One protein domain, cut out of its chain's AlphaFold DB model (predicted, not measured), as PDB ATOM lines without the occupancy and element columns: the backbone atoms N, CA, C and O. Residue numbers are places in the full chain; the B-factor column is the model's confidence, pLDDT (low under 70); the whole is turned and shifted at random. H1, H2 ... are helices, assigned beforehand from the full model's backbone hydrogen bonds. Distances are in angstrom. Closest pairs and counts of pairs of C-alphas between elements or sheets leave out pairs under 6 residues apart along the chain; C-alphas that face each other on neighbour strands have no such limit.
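What this domain is: This is residues 114 to 161 of the 161 residues of an uncharacterized protein of Gaiellales bacterium (UniProt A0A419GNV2). Three helices, each about perpendicular to the other two, make a small three-sided body: H1 is the longest side, H2 turns off at a corner with the later half of H1, and H3 folds back to cross the earlier half of H1. H2 and H3 come near each other where the tight link between them brings the chain back. The printed part has 48 residues with three named helices, in the order H1, H2, H3, and no named strand; the class is all helix. The whole is compact, with a radius of gyration of the C-alphas of 10.4 A, and spans 26 by 22 by 15 A.

Where its parts are: Find C-alpha 115 at (27.938, -24.179, -27.537); from there H1, residues 115 to 130, runs 21.4 A. After a tight link of 3 residues, look for C-alpha 134 at (40.378, -15.749, -35.782), where H2, residues 134 to 143, begins; it is 14.2 A long. A tight link of 4 residues leads to H3, residues 148 to 159, which runs 16.5 A and ends at C-alpha 159, (21.342, -16.004, -33.000).

How they stand to each other: Start with H1, which touches H2 with residues 123 to 130 alone; the closest C-alphas, those of Ala 126 and Met 134, are 5.3 A apart. The lines of H1 and H2 are about perpendicular, at 83 degrees. Residues 118 to 122 of H1 touch residues 152 to 156 of H3; the closest C-alphas, those of Leu 118 and Arg 156, are 6.3 A apart, and the two lines are about perpendicular, at 81 degrees. H2 and H3 are close but not clearly touching: their closest C-alphas, those of Met 138 and Glu 148, are 7.3 A apart. In H1, H2 and H3, every O i to N i+4 pair is within hydrogen-bond range.

The domain as a whole: Look at Ser 114 and Gly 143 for the two C-alphas farthest apart, 28.1 A. The printed part has no cut, and it ends at Arg 161, the chain's last residue. The mean pLDDT of the printed part is 89.2, and residue 161 is the one printed residue under 70.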
ATOM      1  N   SER A 114      23.257 -24.420 -28.837       78.38
ATOM      2  CA  SER A 114      24.368 -25.249 -28.401       78.38
ATOM      3  C   SER A 114      25.665 -24.432 -28.398       78.38
ATOM      4  O   SER A 114      25.842 -23.488 -29.173       78.38
ATOM      5  N   ALA A 115      26.616 -24.808 -27.538       72.56
ATOM      6  CA  ALA A 115      27.938 -24.179 -27.537       72.56
ATOM      7  C   ALA A 115      28.616 -24.279 -28.920       72.56
ATOM      8  O   ALA A 115      29.254 -23.325 -29.352       72.56
ATOM      9  N   GLY A 116      28.389 -25.385 -29.640       80.56
ATOM     10  CA  GLY A 116      28.919 -25.598 -30.987       80.56
ATOM     11  C   GLY A 116      28.314 -24.682 -32.053       80.56
ATOM     12  O   GLY A 116      29.032 -24.278 -32.958       80.56
ATOM     13  N   GLU A 117      27.035 -24.306 -31.952       84.62
ATOM     14  CA  GLU A 117      26.426 -23.329 -32.871       84.62
ATOM     15  C   GLU A 117      26.974 -21.919 -32.649       84.62
ATOM     16  O   GLU A 117      27.191 -21.183 -33.609       84.62
ATOM     17  N   LEU A 118      27.256 -21.557 -31.393       88.69
ATOM     18  CA  LEU A 118      27.891 -20.281 -31.075       88.69
ATOM     19  C   LEU A 118      29.328 -20.227 -31.608       88.69
ATOM     20  O   LEU A 118      29.716 -19.236 -32.222       88.69
ATOM     21  N   ASP A 119      30.099 -21.295 -31.402       88.88
ATOM     22  CA  ASP A 119      31.468 -21.399 -31.915       88.88
ATOM     23  C   ASP A 119      31.501 -21.389 -33.444       88.88
ATOM     24  O   ASP A 119      32.332 -20.701 -34.038       88.88
ATOM     25  N   ALA A 120      30.573 -22.104 -34.084       91.62
ATOM     26  CA  ALA A 120      30.442 -22.123 -35.535       91.62
ATOM     27  C   ALA A 120      30.113 -20.736 -36.092       91.62
ATOM     28  O   ALA A 120      30.665 -20.350 -37.118       91.62
ATOM     29  N   GLU A 121      29.261 -19.962 -35.417       92.88
ATOM     30  CA  GLU A 121      28.955 -18.609 -35.867       92.88
ATOM     31  C   GLU A 121      30.144 -17.659 -35.714       92.88
ATOM     32  O   GLU A 121      30.417 -16.879 -36.621       92.88
ATOM     33  N   ILE A 122      30.880 -17.734 -34.605       92.12
ATOM     34  CA  ILE A 122      32.081 -16.910 -34.403       92.12
ATOM     35  C   ILE A 122      33.156 -17.279 -35.434       92.12
ATOM     36  O   ILE A 122      33.790 -16.397 -36.010       92.12
ATOM     37  N   ALA A 123      33.318 -18.571 -35.734       93.38
ATOM     38  CA  ALA A 123      34.171 -19.033 -36.827       93.38
ATOM     39  C   ALA A 123      33.713 -18.477 -38.183       93.38
ATOM     40  O   ALA A 123      34.542 -17.997 -38.951       93.38
ATOM     41  N   ARG A 124      32.403 -18.461 -38.446       93.06
ATOM     42  CA  ARG A 124      31.826 -17.903 -39.675       93.06
ATOM     43  C   ARG A 124      32.081 -16.400 -39.806       93.06
ATOM     44  O   ARG A 124      32.411 -15.944 -40.892       93.06
ATOM     45  N   MET A 125      31.997 -15.636 -38.714       92.75
ATOM     46  CA  MET A 125      32.373 -14.213 -38.697       92.75
ATOM     47  C   MET A 125      33.851 -14.021 -39.064       92.75
ATOM     48  O   MET A 125      34.184 -13.161 -39.879       92.75
ATOM     49  N   ALA A 126      34.736 -14.861 -38.519       94.25
ATOM     50  CA  ALA A 126      36.149 -14.828 -38.876       94.25
ATOM     51  C   ALA A 126      36.378 -15.219 -40.347       94.25
ATOM     52  O   ALA A 126      37.218 -14.627 -41.015       94.25
ATOM     53  N   GLU A 127      35.643 -16.189 -40.888       94.06
ATOM     54  CA  GLU A 127      35.710 -16.548 -42.311       94.06
ATOM     55  C   GLU A 127      35.253 -15.401 -43.222       94.06
ATOM     56  O   GLU A 127      35.985 -15.039 -44.148       94.06
ATOM     57  N   ASP A 128      34.092 -14.811 -42.930       93.56
ATOM     58  CA  ASP A 128      33.438 -13.791 -43.755       93.56
ATOM     59  C   ASP A 128      34.225 -12.467 -43.771       93.56
ATOM     60  O   ASP A 128      34.513 -11.923 -44.842       93.56
ATOM     61  N   ASP A 129      34.612 -11.968 -42.594       92.62
ATOM     62  CA  ASP A 129      35.204 -10.632 -42.437       92.62
ATOM     63  C   ASP A 129      36.732 -10.684 -42.271       92.62
ATOM     64  O   ASP A 129      37.445  -9.718 -42.576       92.62
ATOM     65  N   TYR A 130      37.257 -11.834 -41.829       93.62
ATOM     66  CA  TYR A 130      38.665 -11.995 -41.472       93.62
ATOM     67  C   TYR A 130      39.448 -13.026 -42.295       93.62
ATOM     68  O   TYR A 130      40.640 -13.214 -42.043       93.62
ATOM     69  N   ILE A 131      38.853 -13.621 -43.336       93.06
ATOM     70  CA  ILE A 131      39.495 -14.653 -44.180       93.06
ATOM     71  C   ILE A 131      39.940 -15.868 -43.335       93.06
ATOM     72  O   ILE A 131      40.972 -16.493 -43.577       93.06
ATOM     73  N   GLY A 132      39.169 -16.182 -42.295       90.38
ATOM     74  CA  GLY A 132      39.416 -17.272 -41.351       90.38
ATOM     75  C   GLY A 132      40.447 -16.949 -40.267       90.38
ATOM     76  O   GLY A 132      40.759 -17.816 -39.451       90.38
ATOM     77  N   ASP A 133      40.980 -15.726 -40.233       92.75
ATOM     78  CA  ASP A 133      41.964 -15.307 -39.236       92.75
ATOM     79  C   ASP A 133      41.282 -14.898 -37.921       92.75
ATOM     80  O   ASP A 133      40.984 -13.728 -37.667       92.75
ATOM     81  N   MET A 134      41.006 -15.909 -37.095       92.06
ATOM     82  CA  MET A 134      40.378 -15.749 -35.782       92.06
ATOM     83  C   MET A 134      41.205 -14.863 -34.844       92.06
ATOM     84  O   MET A 134      40.646 -14.070 -34.094       92.06
ATOM     85  N   GLU A 135      42.532 -14.984 -34.877       93.69
ATOM     86  CA  GLU A 135      43.418 -14.234 -33.984       93.69
ATOM     87  C   GLU A 135      43.362 -12.740 -34.311       93.69
ATOM     88  O   GLU A 135      43.119 -11.925 -33.420       93.69
ATOM     89  N   ARG A 136      43.431 -12.388 -35.600       93.44
ATOM     90  CA  ARG A 136      43.267 -11.004 -36.062       93.44
ATOM     91  C   ARG A 136      41.906 -10.413 -35.702       93.44
ATOM     92  O   ARG A 136      41.831  -9.242 -35.332       93.44
ATOM     93  N   MET A 137      40.836 -11.202 -35.803       94.88
ATOM     94  CA  MET A 137      39.500 -10.767 -35.389       94.88
ATOM     95  C   MET A 137      39.477 -10.420 -33.897       94.88
ATOM     96  O   MET A 137      39.028  -9.340 -33.512       94.88
ATOM     97  N   MET A 138      40.006 -11.311 -33.057       93.19
ATOM     98  CA  MET A 138      40.046 -11.113 -31.609       93.19
ATOM     99  C   MET A 138      40.916  -9.920 -31.200       93.19
ATOM    100  O   MET A 138      40.535  -9.177 -30.295       93.19
ATOM    101  N   GLU A 139      42.043  -9.691 -31.878       94.25
ATOM    102  CA  GLU A 139      42.884  -8.507 -31.663       94.25
ATOM    103  C   GLU A 139      42.145  -7.199 -31.977       94.25
ATOM    104  O   GLU A 139      42.253  -6.232 -31.219       94.25
ATOM    105  N   GLU A 140      41.365  -7.156 -33.061       92.31
ATOM    106  CA  GLU A 140      40.601  -5.961 -33.430       92.31
ATOM    107  C   GLU A 140      39.472  -5.673 -32.431       92.31
ATOM    108  O   GLU A 140      39.330  -4.534 -31.976       92.31
ATOM    109  N   TYR A 141      38.725  -6.699 -32.006       91.25
ATOM    110  CA  TYR A 141      37.710  -6.553 -30.956       91.25
ATOM    111  C   TYR A 141      38.314  -6.096 -29.626       91.25
ATOM    112  O   TYR A 141      37.796  -5.158 -29.013       91.25
ATOM    113  N   ALA A 142      39.451  -6.667 -29.223       92.19
ATOM    114  CA  ALA A 142      40.171  -6.222 -28.036       92.19
ATOM    115  C   ALA A 142      40.633  -4.758 -28.165       92.19
ATOM    116  O   ALA A 142      40.534  -3.992 -27.205       92.19
ATOM    117  N   GLY A 143      41.071  -4.338 -29.358       91.31
ATOM    118  CA  GLY A 143      41.407  -2.945 -29.668       91.31
ATOM    119  C   GLY A 143      40.223  -1.978 -29.543       91.31
ATOM    120  O   GLY A 143      40.420  -0.806 -29.218       91.31
ATOM    121  N   MET A 144      38.997  -2.469 -29.733       91.06
ATOM    122  CA  MET A 144      37.746  -1.731 -29.513       91.06
ATOM    123  C   MET A 144      37.230  -1.813 -28.067       91.06
ATOM    124  O   MET A 144      36.188  -1.238 -27.760       91.06
ATOM    125  N   GLY A 145      37.946  -2.498 -27.172       92.12
ATOM    126  CA  GLY A 145      37.533  -2.694 -25.783       92.12
ATOM    127  C   GLY A 145      36.472  -3.779 -25.590       92.12
ATOM    128  O   GLY A 145      35.857  -3.815 -24.532       92.12
ATOM    129  N   VAL A 146      36.262  -4.648 -26.582       90.94
ATOM    130  CA  VAL A 146      35.332  -5.782 -26.508       90.94
ATOM    131  C   VAL A 146      36.102  -7.038 -26.116       90.94
ATOM    132  O   VAL A 146      37.058  -7.438 -26.781       90.94
ATOM    133  N   THR A 147      35.681  -7.679 -25.033       93.00
ATOM    134  CA  THR A 147      36.233  -8.962 -24.581       93.00
ATOM    135  C   THR A 147      35.643 -10.141 -25.359       93.00
ATOM    136  O   THR A 147      34.570 -10.051 -25.955       93.00
ATOM    137  N   GLU A 148      36.314 -11.297 -25.318       88.94
ATOM    138  CA  GLU A 148      35.775 -12.535 -25.901       88.94
ATOM    139  C   GLU A 148      34.412 -12.908 -25.306       88.94
ATOM    140  O   GLU A 148      33.507 -13.329 -26.024       88.94
ATOM    141  N   GLU A 149      34.240 -12.730 -23.997       88.88
ATOM    142  CA  GLU A 149      32.984 -13.038 -23.318       88.88
ATOM    143  C   GLU A 149      31.840 -12.132 -23.794       88.88
ATOM    144  O   GLU A 149      30.735 -12.617 -24.057       88.88
ATOM    145  N   GLU A 150      32.107 -10.836 -23.972       85.75
ATOM    146  CA  GLU A 150      31.144  -9.890 -24.542       85.75
ATOM    147  C   GLU A 150      30.807 -10.248 -25.989       85.75
ATOM    148  O   GLU A 150      29.626 -10.306 -26.335       85.75
ATOM    149  N   LEU A 151      31.805 -10.586 -26.814       90.56
ATOM    150  CA  LEU A 151      31.582 -11.041 -28.189       90.56
ATOM    151  C   LEU A 151      30.679 -12.281 -28.222       90.56
ATOM    152  O   LEU A 151      29.675 -12.309 -28.934       90.56
ATOM    153  N   ARG A 152      30.980 -13.295 -27.406       90.56
ATOM    154  CA  ARG A 152      30.168 -14.518 -27.298       90.56
ATOM    155  C   ARG A 152      28.749 -14.220 -26.825       90.56
ATOM    156  O   ARG A 152      27.805 -14.863 -27.286       90.56
ATOM    157  N   THR A 153      28.587 -13.264 -25.918       87.25
ATOM    158  CA  THR A 153      27.279 -12.848 -25.400       87.25
ATOM    159  C   THR A 153      26.450 -12.171 -26.485       87.25
ATOM    160  O   THR A 153      25.342 -12.625 -26.768       87.25
ATOM    161  N   VAL A 154      27.011 -11.175 -27.170       85.94
ATOM    162  CA  VAL A 154      26.336 -10.455 -28.259       85.94
ATOM    163  C   VAL A 154      25.992 -11.395 -29.419       85.94
ATOM    164  O   VAL A 154      24.879 -11.349 -29.946       85.94
ATOM    165  N   THR A 155      26.903 -12.296 -29.798       89.56
ATOM    166  CA  THR A 155      26.652 -13.269 -30.872       89.56
ATOM    167  C   THR A 155      25.557 -14.261 -30.487       89.56
ATOM    168  O   THR A 155      24.681 -14.547 -31.306       89.56
ATOM    169  N   ARG A 156      25.536 -14.738 -29.234       86.75
ATOM    170  CA  ARG A 156      24.457 -15.601 -28.730       86.75
ATOM    171  C   ARG A 156      23.104 -14.897 -28.793       86.75
ATOM    172  O   ARG A 156      22.144 -15.485 -29.280       86.75
ATOM    173  N   GLU A 157      23.030 -13.649 -28.341       83.81
ATOM    174  CA  GLU A 157      21.797 -12.855 -28.413       83.81
ATOM    175  C   GLU A 157      21.319 -12.659 -29.854       83.81
ATOM    176  O   GLU A 157      20.121 -12.705 -30.118       83.81
ATOM    177  N   ARG A 158      22.248 -12.454 -30.796       83.31
ATOM    178  CA  ARG A 158      21.923 -12.287 -32.216       83.31
ATOM    179  C   ARG A 158      21.323 -13.551 -32.830       83.31
ATOM    180  O   ARG A 158      20.448 -13.436 -33.674       83.31
ATOM    181  N   LEU A 159      21.805 -14.729 -32.443       85.06
ATOM    182  CA  LEU A 159      21.342 -16.004 -33.000       85.06
ATOM    183  C   LEU A 159      20.012 -16.488 -32.396       85.06
ATOM    184  O   LEU A 159      19.347 -17.328 -32.993       85.06
ATOM    185  N   LEU A 160      19.632 -15.973 -31.223       78.94
ATOM    186  CA  LEU A 160      18.359 -16.281 -30.561       78.94
ATOM    187  C   LEU A 160      17.215 -15.325 -30.941       78.94
ATOM    188  O   LEU A 160      16.084 -15.553 -30.511       78.94
ATOM    189  N   ARG A 161      17.501 -14.260 -31.697       68.56
ATOM    190  CA  ARG A 161      16.525 -13.265 -32.162       68.56
ATOM    191  C   ARG A 161      16.013 -13.605 -33.559       68.56
ATOM    192  O   ARG A 161      14.799 -13.419 -33.789       68.56
TER     193      ARG A 161